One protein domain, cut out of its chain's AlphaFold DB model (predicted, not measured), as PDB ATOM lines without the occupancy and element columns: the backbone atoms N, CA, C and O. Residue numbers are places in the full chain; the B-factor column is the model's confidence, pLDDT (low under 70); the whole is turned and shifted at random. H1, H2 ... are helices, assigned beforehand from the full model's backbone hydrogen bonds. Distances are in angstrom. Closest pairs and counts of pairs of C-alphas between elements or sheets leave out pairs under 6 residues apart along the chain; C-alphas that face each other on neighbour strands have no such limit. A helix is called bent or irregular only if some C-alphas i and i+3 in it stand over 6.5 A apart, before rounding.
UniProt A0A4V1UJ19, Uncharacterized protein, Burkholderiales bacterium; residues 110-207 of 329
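What this domain is: This is residues 110 to 207 of the 329 residues of an uncharacterized protein of Burkholderiales bacterium (UniProt A0A4V1UJ19). What does the model look like? H1, H2 and H3 form an up-and-down bundle, each running against the one before. H3 reaches on into the other half, where H4 and short H6 pack on its later residues and H5 sits near H2 and H3. What is it made of? The printed part has 98 residues with six named helices, H1 to H6 in chain order, and no named strand: all helix. It is compact, radius of gyration of the C-alphas 13.2 A, yet elongated, spanning 41 by 26 by 22 A.

How they stand to each other: How does the bundle stand? H1, residues 110 to 129, touches H2, residues 131 to 142, with residues 120 to 128 alone, a hairpin at a shallow tilt of 27 degrees; C-alphas 127 and 134 are closest, 4.8 A. H2 and H3, residues 147 to 165, form another hairpin at 2 degrees, C-alphas 140 and 150 closest, 6.6 A. What touches the hub, H3, further on? Its residues 155 to 163 alone touch H4, residues 172 to 180, C-alphas 159 and 179 closest, 5.1 A. H6, residues 200 to 203, only just touches it, with 3 pairs of C-alphas within 8 A. Are the backbones even? Every O i to N i+4 pair is within hydrogen-bond range in H1, H3, H4 and H5, but 5 of 8 in H2, which is irregular: C-alphas 132 and 135 are 7.3 A apart.

Where its parts are: Where does H1 run? It spans 28.4 A from C-alpha 110 at (-71.812, 15.016, 18.143). How long are the others? H2 spans 18.0 A, H3 27.0 A and H5, residues 188 to 197, 14.5 A; H6 ends at C-alpha 203 (-41.808, 6.937, 38.802).

The domain as a whole: How far does it reach? The farthest C-alphas, of Leu 110 and Ala 206, are 41.6 A apart. Is anything missing or uncertain? The printed part has no cut, no link is long, and no printed residue is under 70 in pLDDT.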
ATOM      1  N   LEU A 110     -71.492  16.092  17.214       72.94
ATOM      2  CA  LEU A 110     -71.812  15.016  18.143       72.94
ATOM      3  C   LEU A 110     -70.635  14.049  18.307       72.94
ATOM      4  O   LEU A 110     -70.218  13.789  19.424       72.94
ATOM      5  N   GLU A 111     -70.024  13.586  17.213       79.25
ATOM      6  CA  GLU A 111     -68.852  12.701  17.282       79.25
ATOM      7  C   GLU A 111     -67.645  13.359  17.959       79.25
ATOM      8  O   GLU A 111     -66.892  12.695  18.673       79.25
ATOM      9  N   ARG A 112     -67.433  14.666  17.748       81.75
ATOM     10  CA  ARG A 112     -66.362  15.414  18.422       81.75
ATOM     11  C   ARG A 112     -66.624  15.549  19.918       81.75
ATOM     12  O   ARG A 112     -65.687  15.363  20.697       81.75
ATOM     13  N   ASP A 113     -67.864  15.826  20.303       83.56
ATOM     14  CA  ASP A 113     -68.280  15.940  21.699       83.56
ATOM     15  C   ASP A 113     -68.196  14.579  22.397       83.56
ATOM     16  O   ASP A 113     -67.556  14.472  23.440       83.56
ATOM     17  N   THR A 114     -68.690  13.511  21.763       85.81
ATOM     18  CA  THR A 114     -68.553  12.130  22.250       85.81
ATOM     19  C   THR A 114     -67.086  11.723  22.395       85.81
ATOM     20  O   THR A 114     -66.702  11.151  23.414       85.81
ATOM     21  N   ALA A 115     -66.230  12.037  21.417       88.62
ATOM     22  CA  ALA A 115     -64.801  11.734  21.508       88.62
ATOM     23  C   ALA A 115     -64.127  12.499  22.655       88.62
ATOM     24  O   ALA A 115     -63.285  11.943  23.363       88.62
ATOM     25  N   ARG A 116     -64.499  13.767  22.865       91.88
ATOM     26  CA  ARG A 116     -64.004  14.563  23.991       91.88
ATOM     27  C   ARG A 116     -64.464  13.980  25.320       91.88
ATOM     28  O   ARG A 116     -63.639  13.785  26.208       91.88
ATOM     29  N   GLU A 117     -65.750  13.685  25.451       91.94
ATOM     30  CA  GLU A 117     -66.336  13.129  26.664       91.94
ATOM     31  C   GLU A 117     -65.743  11.757  27.003       91.94
ATOM     32  O   GLU A 117     -65.405  11.505  28.157       91.94
ATOM     33  N   SER A 118     -65.488  10.916  25.998       94.50
ATOM     34  CA  SER A 118     -64.785   9.639  26.161       94.50
ATOM     35  C   SER A 118     -63.394   9.815  26.785       94.50
ATOM     36  O   SER A 118     -63.064   9.134  27.757       94.50
ATOM     37  N   VAL A 119     -62.591  10.768  26.292       95.94
ATOM     38  CA  VAL A 119     -61.256  11.045  26.853       95.94
ATOM     39  C   VAL A 119     -61.356  11.592  28.277       95.94
ATOM     40  O   VAL A 119     -60.591  11.176  29.146       95.94
ATOM     41  N   LEU A 120     -62.310  12.487  28.547       95.06
ATOM     42  CA  LEU A 120     -62.528  13.026  29.894       95.06
ATOM     43  C   LEU A 120     -62.986  11.940  30.876       95.06
ATOM     44  O   LEU A 120     -62.531  11.925  32.015       95.06
ATOM     45  N   ASN A 121     -63.830  11.002  30.448       95.31
ATOM     46  CA  ASN A 121     -64.238   9.866  31.273       95.31
ATOM     47  C   ASN A 121     -63.065   8.922  31.568       95.31
ATOM     48  O   ASN A 121     -62.920   8.474  32.702       95.31
ATOM     49  N   ALA A 122     -62.183   8.676  30.594       95.75
ATOM     50  CA  ALA A 122     -60.963   7.904  30.826       95.75
ATOM     51  C   ALA A 122     -60.013   8.594  31.826       95.75
ATOM     52  O   ALA A 122     -59.424   7.928  32.673       95.75
ATOM     53  N   LEU A 123     -59.900   9.925  31.776       96.00
ATOM     54  CA  LEU A 123     -59.115  10.699  32.745       96.00
ATOM     55  C   LEU A 123     -59.697  10.617  34.165       96.00
ATOM     56  O   LEU A 123     -58.940  10.404  35.109       96.00
ATOM     57  N   ARG A 124     -61.027  10.688  34.318       95.50
ATOM     58  CA  ARG A 124     -61.702  10.464  35.614       95.50
ATOM     59  C   ARG A 124     -61.459   9.055  36.155       95.50
ATOM     60  O   ARG A 124     -61.292   8.865  37.354       95.50
ATOM     61  N   ALA A 125     -61.433   8.047  35.284       94.81
ATOM     62  CA  ALA A 125     -61.129   6.680  35.702       94.81
ATOM     63  C   ALA A 125     -59.692   6.555  36.242       94.81
ATOM     64  O   ALA A 125     -59.480   5.918  37.275       94.81
ATOM     65  N   LEU A 126     -58.719   7.205  35.590       94.94
ATOM     66  CA  LEU A 126     -57.338   7.276  36.078       94.94
ATOM     67  C   LEU A 126     -57.249   7.991  37.430       94.94
ATOM     68  O   LEU A 126     -56.591   7.480  38.330       94.94
ATOM     69  N   GLU A 127     -57.949   9.117  37.591       92.69
ATOM     70  CA  GLU A 127     -58.038   9.872  38.849       92.69
ATOM     71  C   GLU A 127     -58.524   9.004  40.020       92.69
ATOM     72  O   GLU A 127     -57.936   9.016  41.102       92.69
ATOM     73  N   ASN A 128     -59.572   8.213  39.783       92.69
ATOM     74  CA  ASN A 128     -60.163   7.338  40.794       92.69
ATOM     75  C   ASN A 128     -59.281   6.129  41.134       92.69
ATOM     76  O   ASN A 128     -59.388   5.578  42.227       92.69
ATOM     77  N   THR A 129     -58.433   5.697  40.198       94.75
ATOM     78  CA  THR A 129     -57.593   4.498  40.355       94.75
ATOM     79  C   THR A 129     -56.216   4.833  40.929       94.75
ATOM     80  O   THR A 129     -55.643   4.050  41.685       94.75
ATOM     81  N   HIS A 130     -55.672   6.000  40.583       92.81
ATOM     82  CA  HIS A 130     -54.307   6.397  40.900       92.81
ATOM     83  C   HIS A 130     -54.284   7.784  41.544       92.81
ATOM     84  O   HIS A 130     -54.429   8.800  40.867       92.81
ATOM     85  N   SER A 131     -54.016   7.840  42.852       90.69
ATOM     86  CA  SER A 131     -53.956   9.105  43.602       90.69
ATOM     87  C   SER A 131     -52.940  10.095  43.026       90.69
ATOM     88  O   SER A 131     -53.207  11.292  42.969       90.69
ATOM     89  N   TRP A 132     -51.804   9.605  42.517       91.69
ATOM     90  CA  TRP A 132     -50.777  10.433  41.881       91.69
ATOM     91  C   TRP A 132     -51.259  11.134  40.601       91.69
ATOM     92  O   TRP A 132     -50.682  12.144  40.201       91.69
ATOM     93  N   ALA A 133     -52.305  10.620  39.943       94.12
ATOM     94  CA  ALA A 133     -52.813  11.168  38.690       94.12
ATOM     95  C   ALA A 133     -53.797  12.328  38.901       94.12
ATOM     96  O   ALA A 133     -54.078  13.046  37.940       94.12
ATOM     97  N   GLN A 134     -54.296  12.543  40.128       92.44
ATOM     98  CA  GLN A 134     -55.367  13.504  40.423       92.44
ATOM     99  C   GLN A 134     -55.079  14.905  39.889       92.44
ATOM    100  O   GLN A 134     -55.819  15.420  39.051       92.44
ATOM    101  N   THR A 135     -53.968  15.509  40.310       93.62
ATOM    102  CA  THR A 135     -53.622  16.885  39.930       93.62
ATOM    103  C   THR A 135     -53.443  17.026  38.415       93.62
ATOM    104  O   THR A 135     -53.932  17.982  37.806       93.62
ATOM    105  N   ALA A 136     -52.810  16.043  37.766       94.75
ATOM    106  CA  ALA A 136     -52.605  16.045  36.320       94.75
ATOM    107  C   ALA A 136     -53.924  15.885  35.540       94.75
ATOM    108  O   ALA A 136     -54.177  16.645  34.596       94.75
ATOM    109  N   ALA A 137     -54.788  14.948  35.942       94.25
ATOM    110  CA  ALA A 137     -56.100  14.730  35.334       94.25
ATOM    111  C   ALA A 137     -57.010  15.957  35.515       94.25
ATOM    112  O   ALA A 137     -57.588  16.447  34.543       94.25
ATOM    113  N   GLN A 138     -57.048  16.541  36.715       92.50
ATOM    114  CA  GLN A 138     -57.841  17.734  37.017       92.50
ATOM    115  C   GLN A 138     -57.446  18.940  36.148       92.50
ATOM    116  O   GLN A 138     -58.323  19.642  35.635       92.50
ATOM    117  N   SER A 139     -56.148  19.124  35.873       94.56
ATOM    118  CA  SER A 139     -55.665  20.179  34.964       94.56
ATOM    119  C   SER A 139     -56.249  20.072  33.545       94.56
ATOM    120  O   SER A 139     -56.418  21.081  32.850       94.56
ATOM    121  N   CYS A 140     -56.589  18.852  33.111       93.31
ATOM    122  CA  CYS A 140     -57.190  18.588  31.806       93.31
ATOM    123  C   CYS A 140     -58.690  18.913  31.780       93.31
ATOM    124  O   CYS A 140     -59.204  19.287  30.728       93.31
ATOM    125  N   HIS A 141     -59.378  18.811  32.920       87.94
ATOM    126  CA  HIS A 141     -60.797  19.154  33.049       87.94
ATOM    127  C   HIS A 141     -61.040  20.666  33.077       87.94
ATOM    128  O   HIS A 141     -62.008  21.143  32.491       87.94
ATOM    129  N   GLN A 142     -60.163  21.419  33.745       80.44
ATOM    130  CA  GLN A 142     -60.332  22.862  33.966       80.44
ATOM    131  C   GLN A 142     -59.976  23.719  32.742       80.44
ATOM    132  O   GLN A 142     -60.389  24.871  32.639       80.44
ATOM    133  N   SER A 143     -59.208  23.163  31.807       72.75
ATOM    134  CA  SER A 143     -58.670  23.898  30.666       72.75
ATOM    135  C   SER A 143     -59.480  23.629  29.392       72.75
ATOM    136  O   SER A 143     -59.783  22.479  29.067       72.75
ATOM    137  N   SER A 144     -59.760  24.668  28.595       82.19
ATOM    138  CA  SER A 144     -60.338  24.518  27.245       82.19
ATOM    139  C   SER A 144     -59.279  24.021  26.249       82.19
ATOM    140  O   SER A 144     -58.829  24.731  25.354       82.19
ATOM    141  N   LEU A 145     -58.804  22.791  26.462       88.81
ATOM    142  CA  LEU A 145     -57.754  22.184  25.649       88.81
ATOM    143  C   LEU A 145     -58.325  21.623  24.344       88.81
ATOM    144  O   LEU A 145     -59.401  21.008  24.369       88.81
ATOM    145  N   PRO A 146     -57.593  21.733  23.220       91.06
ATOM    146  CA  PRO A 146     -57.899  20.982  22.009       91.06
ATOM    147  C   PRO A 146     -57.958  19.474  22.286       91.06
ATOM    148  O   PRO A 146     -57.193  18.954  23.103       91.06
ATOM    149  N   LEU A 147     -58.830  18.747  21.574       90.44
ATOM    150  CA  LEU A 147     -58.993  17.296  21.753       90.44
ATOM    151  C   LEU A 147     -57.668  16.534  21.590       90.44
ATOM    152  O   LEU A 147     -57.379  15.643  22.381       90.44
ATOM    153  N   ALA A 148     -56.839  16.929  20.621       92.19
ATOM    154  CA  ALA A 148     -55.528  16.321  20.402       92.19
ATOM    155  C   ALA A 148     -54.615  16.447  21.635       92.19
ATOM    156  O   ALA A 148     -53.941  15.492  22.009       92.19
ATOM    157  N   THR A 149     -54.634  17.597  22.315       94.88
ATOM    158  CA  THR A 149     -53.855  17.816  23.539       94.88
ATOM    159  C   THR A 149     -54.385  16.979  24.701       94.88
ATOM    160  O   THR A 149     -53.590  16.413  25.447       94.88
ATOM    161  N   LEU A 150     -55.712  16.848  24.840       95.50
ATOM    162  CA  LEU A 150     -56.313  15.953  25.837       95.50
ATOM    163  C   LEU A 150     -55.903  14.497  25.603       95.50
ATOM    164  O   LEU A 150     -55.493  13.817  26.539       95.50
ATOM    165  N   GLN A 151     -55.964  14.037  24.352       96.06
ATOM    166  CA  GLN A 151     -55.548  12.687  23.970       96.06
ATOM    167  C   GLN A 151     -54.061  12.454  24.247       96.06
ATOM    168  O   GLN A 151     -53.705  11.430  24.825       96.06
ATOM    169  N   ALA A 152     -53.201  13.415  23.899       96.69
ATOM    170  CA  ALA A 152     -51.765  13.330  24.146       96.69
ATOM    171  C   ALA A 152     -51.440  13.242  25.646       96.69
ATOM    172  O   ALA A 152     -50.652  12.388  26.050       96.69
ATOM    173  N   ARG A 153     -52.079  14.075  26.479       97.31
ATOM    174  CA  ARG A 153     -51.908  14.048  27.942       97.31
ATOM    175  C   ARG A 153     -52.428  12.755  28.557       97.31
ATOM    176  O   ARG A 153     -51.720  12.153  29.356       97.31
ATOM    177  N   LYS A 154     -53.608  12.285  28.141       97.06
ATOM    178  CA  LYS A 154     -54.147  10.984  28.565       97.06
ATOM    179  C   LYS A 154     -53.174   9.851  28.233       97.06
ATOM    180  O   LYS A 154     -52.869   9.051  29.107       97.06
ATOM    181  N   GLY A 155     -52.630   9.831  27.015       97.88
ATOM    182  CA  GLY A 155     -51.650   8.823  26.603       97.88
ATOM    183  C   GLY A 155     -50.362   8.839  27.436       97.88
ATOM    184  O   GLY A 155     -49.813   7.782  27.725       97.88
ATOM    185  N   LEU A 156     -49.895  10.013  27.877       98.12
ATOM    186  CA  LEU A 156     -48.752  10.105  28.796       98.12
ATOM    187  C   LEU A 156     -49.065   9.518  30.179       98.12
ATOM    188  O   LEU A 156     -48.209   8.856  30.759       98.12
ATOM    189  N   LEU A 157     -50.278   9.734  30.696       97.75
ATOM    190  CA  LEU A 157     -50.698   9.150  31.973       97.75
ATOM    191  C   LEU A 157     -50.825   7.623  31.878       97.75
ATOM    192  O   LEU A 157     -50.337   6.930  32.764       97.75
ATOM    193  N   ASP A 158     -51.375   7.083  30.787       97.88
ATOM    194  CA  ASP A 158     -51.382   5.626  30.567       97.88
ATOM    195  C   ASP A 158     -49.958   5.056  30.463       97.88
ATOM    196  O   ASP A 158     -49.663   3.968  30.963       97.88
ATOM    197  N   ALA A 159     -49.051   5.790  29.812       98.12
ATOM    198  CA  ALA A 159     -47.654   5.389  29.708       98.12
ATOM    199  C   ALA A 159     -46.975   5.344  31.087       98.12
ATOM    200  O   ALA A 159     -46.175   4.449  31.331       98.12
ATOM    201  N   LEU A 160     -47.320   6.251  32.007       97.25
ATOM    202  CA  LEU A 160     -46.850   6.196  33.396       97.25
ATOM    203  C   LEU A 160     -47.417   4.994  34.154       97.25
ATOM    204  O   LEU A 160     -46.673   4.339  34.882       97.25
ATOM    205  N   VAL A 161     -48.700   4.673  33.952       96.25
ATOM    206  CA  VAL A 161     -49.327   3.478  34.541       96.25
ATOM    207  C   VAL A 161     -48.591   2.213  34.094       96.25
ATOM    208  O   VAL A 161     -48.146   1.436  34.937       96.25
ATOM    209  N   SER A 162     -48.406   2.029  32.784       96.94
ATOM    210  CA  SER A 162     -47.680   0.864  32.248       96.94
ATOM    211  C   SER A 162     -46.218   0.832  32.695       96.94
ATOM    212  O   SER A 162     -45.732  -0.214  33.112       96.94
ATOM    213  N   TRP A 163     -45.529   1.976  32.706       94.81
ATOM    214  CA  TRP A 163     -44.148   2.082  33.184       94.81
ATOM    215  C   TRP A 163     -43.990   1.617  34.641       94.81
ATOM    216  O   TRP A 163     -43.053   0.881  34.954       94.81
ATOM    217  N   GLN A 164     -44.924   1.991  35.524       89.94
ATOM    218  CA  GLN A 164     -44.946   1.522  36.913       89.94
ATOM    219  C   GLN A 164     -45.289   0.036  37.036       89.94
ATOM    220  O   GLN A 164     -44.649  -0.669  37.813       89.94
ATOM    221  N   GLN A 165     -46.283  -0.446  36.286       86.50
ATOM    222  CA  GLN A 165     -46.682  -1.859  36.300       86.50
ATOM    223  C   GLN A 165     -45.550  -2.778  35.831       86.50
ATOM    224  O   GLN A 165     -45.353  -3.850  36.396       86.50
ATOM    225  N   GLU A 166     -44.771  -2.328  34.848       84.38
ATOM    226  CA  GLU A 166     -43.573  -3.010  34.350       84.38
ATOM    227  C   GLU A 166     -42.340  -2.810  35.254       84.38
ATOM    228  O   GLU A 166     -41.268  -3.318  34.935       84.38
ATOM    229  N   GLN A 167     -42.469  -2.073  36.368       75.31
ATOM    230  CA  GLN A 167     -41.386  -1.759  37.313       75.31
ATOM    231  C   GLN A 167     -40.135  -1.183  36.632       75.31
ATOM    232  O   GLN A 167     -39.001  -1.570  36.926       75.31
ATOM    233  N   ARG A 168     -40.336  -0.268  35.681       77.38
ATOM    234  CA  ARG A 168     -39.246   0.291  34.876       77.38
ATOM    235  C   ARG A 168     -38.570   1.470  35.560       77.38
ATOM    236  O   ARG A 168     -39.180   2.233  36.304       77.38
ATOM    237  N   PHE A 169     -37.292   1.629  35.235       78.06
ATOM    238  CA  PHE A 169     -36.430   2.713  35.689       78.06
ATOM    239  C   PHE A 169     -35.592   3.203  34.509       78.06
ATOM    240  O   PHE A 169     -35.228   2.421  33.627       78.06
ATOM    241  N   GLY A 170     -35.316   4.503  34.452       82.19
ATOM    242  CA  GLY A 170     -34.539   5.081  33.361       82.19
ATOM    243  C   GLY A 170     -34.589   6.599  33.311       82.19
ATOM    244  O   GLY A 170     -35.107   7.266  34.201       82.19
ATOM    245  N   MET A 171     -34.039   7.170  32.246       87.06
ATOM    246  CA  MET A 171     -34.077   8.607  32.009       87.06
ATOM    247  C   MET A 171     -35.327   9.017  31.224       87.06
ATOM    248  O   MET A 171     -35.995   8.205  30.584       87.06
ATOM    249  N   ARG A 172     -35.588  10.328  31.156       92.50
ATOM    250  CA  ARG A 172     -36.651  10.907  30.306       92.50
ATOM    251  C   ARG A 172     -36.665  10.380  28.866       92.50
ATOM    252  O   ARG A 172     -37.735  10.186  28.297       92.50
ATOM    253  N   ARG A 173     -35.495  10.139  28.264       90.62
ATOM    254  CA  ARG A 173     -35.389   9.595  26.896       90.62
ATOM    255  C   ARG A 173     -35.911   8.158  26.792       90.62
ATOM    256  O   ARG A 173     -36.492   7.806  25.769       90.62
ATOM    257  N   ASP A 174     -35.730   7.370  27.850       92.12
ATOM    258  CA  ASP A 174     -36.147   5.972  27.925       92.12
ATOM    259  C   ASP A 174     -37.664   5.905  28.142       92.12
ATOM    260  O   ASP A 174     -38.355   5.157  27.452       92.12
ATOM    261  N   PHE A 175     -38.208   6.787  28.991       96.00
ATOM    262  CA  PHE A 175     -39.657   6.966  29.105       96.00
ATOM    263  C   PHE A 175     -40.287   7.484  27.804       96.00
ATOM    264  O   PHE A 175     -41.329   6.989  27.390       96.00
ATOM    265  N   SER A 176     -39.659   8.439  27.106       96.94
ATOM    266  CA  SER A 176     -40.163   8.918  25.806       96.94
ATOM    267  C   SER A 176     -40.203   7.797  24.765       96.94
ATOM    268  O   SER A 176     -41.164   7.703  23.998       96.94
ATOM    269  N   LEU A 177     -39.175   6.941  24.746       96.38
ATOM    270  CA  LEU A 177     -39.138   5.757  23.893       96.38
ATOM    271  C   LEU A 177     -40.274   4.786  24.240       96.38
ATOM    272  O   LEU A 177     -40.952   4.322  23.331       96.38
ATOM    273  N   HIS A 178     -40.525   4.534  25.527       96.81
ATOM    274  CA  HIS A 178     -41.645   3.705  25.982       96.81
ATOM    275  C   HIS A 178     -43.005   4.283  25.581       96.81
ATOM    276  O   HIS A 178     -43.808   3.611  24.944       96.81
ATOM    277  N   ALA A 179     -43.247   5.551  25.904       97.38
ATOM    278  CA  ALA A 179     -44.550   6.180  25.736       97.38
ATOM    279  C   ALA A 179     -44.953   6.369  24.264       97.38
ATOM    280  O   ALA A 179     -46.142   6.430  23.958       97.38
ATOM    281  N   ARG A 180     -43.981   6.559  23.358       96.94
ATOM    282  CA  ARG A 180     -44.244   7.007  21.975       96.94
ATOM    283  C   ARG A 180     -43.361   6.366  20.901       96.94
ATOM    284  O   ARG A 180     -43.397   6.805  19.755       96.94
ATOM    285  N   GLY A 181     -42.530   5.388  21.247       95.56
ATOM    286  CA  GLY A 181     -41.641   4.707  20.298       95.56
ATOM    287  C   GLY A 181     -40.419   5.519  19.847       95.56
ATOM    288  O   GLY A 181     -39.619   5.023  19.057       95.56
ATOM    289  N   HIS A 182     -40.216   6.740  20.362       94.44
ATOM    290  CA  HIS A 182     -39.064   7.581  20.019       94.44
ATOM    291  C   HIS A 182     -38.541   8.384  21.216       94.44
ATOM    292  O   HIS A 182     -39.305   8.964  21.986       94.44
ATOM    293  N   THR A 183     -37.215   8.524  21.318       91.38
ATOM    294  CA  THR A 183     -36.516   9.170  22.452       91.38
ATOM    295  C   THR A 183     -36.734  10.684  22.580       91.38
ATOM    296  O   THR A 183     -36.367  11.265  23.599       91.38
ATOM    297  N   LYS A 184     -37.319  11.334  21.563       92.31
ATOM    298  CA  LYS A 184     -37.599  12.785  21.515       92.31
ATOM    299  C   LYS A 184     -39.057  13.116  21.166       92.31
ATOM    300  O   LYS A 184     -39.347  14.235  20.756       92.31
ATOM    301  N   ALA A 185     -39.965  12.146  21.266       94.88
ATOM    302  CA  ALA A 185     -41.363  12.343  20.874       94.88
ATOM    303  C   ALA A 185     -42.203  13.092  21.916       94.88
ATOM    304  O   ALA A 185     -43.259  13.613  21.564       94.88
ATOM    305  N   ILE A 186     -41.775  13.139  23.179       97.25
ATOM    306  CA  ILE A 186     -42.403  13.987  24.200       97.25
ATOM    307  C   ILE A 186     -41.802  15.391  24.103       97.25
ATOM    308  O   ILE A 186     -40.582  15.558  24.202       97.25
ATOM    309  N   THR A 187     -42.652  16.392  23.887       95.38
ATOM    310  CA  THR A 187     -42.223  17.781  23.695       95.38
ATOM    311  C   THR A 187     -41.790  18.423  25.012       95.38
ATOM    312  O   THR A 187     -42.103  17.945  26.102       95.38
ATOM    313  N   HIS A 188     -41.095  19.561  24.930       93.12
ATOM    314  CA  HIS A 188     -40.718  20.320  26.125       93.12
ATOM    315  C   HIS A 188     -41.939  20.736  26.958       93.12
ATOM    316  O   HIS A 188     -41.947  20.521  28.163       93.12
ATOM    317  N   THR A 189     -42.999  21.220  26.307       94.69
ATOM    318  CA  THR A 189     -44.238  21.645  26.973       94.69
ATOM    319  C   THR A 189     -44.969  20.499  27.673       94.69
ATOM    320  O   THR A 189     -45.629  20.710  28.689       94.69
ATOM    321  N   GLU A 190     -44.864  19.278  27.152       96.75
ATOM    322  CA  GLU A 190     -45.420  18.087  27.791       96.75
ATOM    323  C   GLU A 190     -44.587  17.647  28.991       96.75
ATOM    324  O   GLU A 190     -45.157  17.272  30.015       96.75
ATOM    325  N   TRP A 191     -43.257  17.745  28.898       95.50
ATOM    326  CA  TRP A 191     -42.384  17.528  30.049       95.50
ATOM    327  C   TRP A 191     -42.653  18.528  31.163       95.50
ATOM    328  O   TRP A 191     -42.775  18.111  32.311       95.50
ATOM    329  N   ASP A 192     -42.781  19.810  30.826       94.44
ATOM    330  CA  ASP A 192     -43.075  20.865  31.793       94.44
ATOM    331  C   ASP A 192     -44.423  20.609  32.466       94.44
ATOM    332  O   ASP A 192     -44.524  20.661  33.692       94.44
ATOM    333  N   TRP A 193     -45.438  20.236  31.676       96.31
ATOM    334  CA  TRP A 193     -46.740  19.841  32.201       96.31
ATOM    335  C   TRP A 193     -46.636  18.643  33.153       96.31
ATOM    336  O   TRP A 193     -47.162  18.732  34.258       96.31
ATOM    337  N   LEU A 194     -45.936  17.564  32.790       96.38
ATOM    338  CA  LEU A 194     -45.743  16.421  33.689       96.38
ATOM    339  C   LEU A 194     -45.067  16.854  34.995       96.38
ATOM    340  O   LEU A 194     -45.607  16.616  36.071       96.38
ATOM    341  N   THR A 195     -43.939  17.563  34.919       92.44
ATOM    342  CA  THR A 195     -43.202  17.987  36.120       92.44
ATOM    343  C   THR A 195     -43.948  18.984  36.997       92.44
ATOM    344  O   THR A 195     -43.678  19.054  38.190       92.44
ATOM    345  N   ALA A 196     -44.881  19.751  36.433       93.31
ATOM    346  CA  ALA A 196     -45.703  20.676  37.202       93.31
ATOM    347  C   ALA A 196     -46.776  19.963  38.042       93.31
ATOM    348  O   ALA A 196     -47.261  20.541  39.010       93.31
ATOM    349  N   HIS A 197     -47.157  18.732  37.681       94.50
ATOM    350  CA  HIS A 197     -48.260  18.013  38.329       94.50
ATOM    351  C   HIS A 197     -47.813  16.747  39.070       94.50
ATOM    352  O   HIS A 197     -48.611  16.187  39.816       94.50
ATOM    353  N   MET A 198     -46.572  16.283  38.884       90.12
ATOM    354  CA  MET A 198     -46.026  15.122  39.594       90.12
ATOM    355  C   MET A 198     -44.495  15.115  39.636       90.12
ATOM    356  O   MET A 198     -43.818  15.693  38.782       90.12
ATOM    357  N   SER A 199     -43.944  14.382  40.606       87.25
ATOM    358  CA  SER A 199     -42.512  14.089  40.665       87.25
ATOM    359  C   SER A 199     -42.182  12.913  39.749       87.25
ATOM    360  O   SER A 199     -42.547  11.783  40.041       87.25
ATOM    361  N   LEU A 200     -41.484  13.148  38.638       89.50
ATOM    362  CA  LEU A 200     -41.088  12.063  37.725       89.50
ATOM    363  C   LEU A 200     -40.089  11.086  38.363       89.50
ATOM    364  O   LEU A 200     -40.089   9.900  38.036       89.50
ATOM    365  N   ASP A 201     -39.301  11.559  39.327       82.88
ATOM    366  CA  ASP A 201     -38.343  10.721  40.043       82.88
ATOM    367  C   ASP A 201     -39.056   9.632  40.870       82.88
ATOM    368  O   ASP A 201     -38.548   8.516  40.970       82.88
ATOM    369  N   SER A 202     -40.280   9.878  41.371       81.50
ATOM    370  CA  SER A 202     -41.071   8.841  42.067       81.50
ATOM    371  C   SER A 202     -41.593   7.743  41.137       81.50
ATOM    372  O   SER A 202     -42.052   6.707  41.608       81.50
ATOM    373  N   PHE A 203     -41.524   7.952  39.820       83.69
ATOM    374  CA  PHE A 203     -41.808   6.937  38.802       83.69
ATOM    375  C   PHE A 203     -40.530   6.261  38.291       83.69
ATOM    376  O   PHE A 203     -40.582   5.527  37.310       83.69
ATOM    377  N   GLY A 204     -39.373   6.524  38.906       79.50
ATOM    378  CA  GLY A 204     -38.094   6.011  38.418       79.50
ATOM    379  C   GLY A 204     -37.648   6.657  37.103       79.50
ATOM    380  O   GLY A 204     -36.855   6.059  36.378       79.50
ATOM    381  N   ILE A 205     -38.168   7.848  36.770       88.75
ATOM    382  CA  ILE A 205     -37.836   8.586  35.544       88.75
ATOM    383  C   ILE A 205     -36.920   9.754  35.899       88.75
ATOM    384  O   ILE A 205     -37.366  10.869  36.174       88.75
ATOM    385  N   ALA A 206     -35.618   9.504  35.839       82.31
ATOM    386  CA  ALA A 206     -34.611  10.481  36.204       82.31
ATOM    387  C   ALA A 206     -34.383  11.529  35.099       82.31
ATOM    388  O   ALA A 206     -34.404  11.252  33.890       82.31
ATOM    389  N   ARG A 207     -34.102  12.769  35.509       76.38
ATOM    390  CA  ARG A 207     -33.639  13.824  34.588       76.38
ATOM    391  C   ARG A 207     -32.175  13.638  34.179       76.38
ATOM    392  O   ARG A 207     -31.817  13.970  33.050       76.38
TER     393      ARG A 207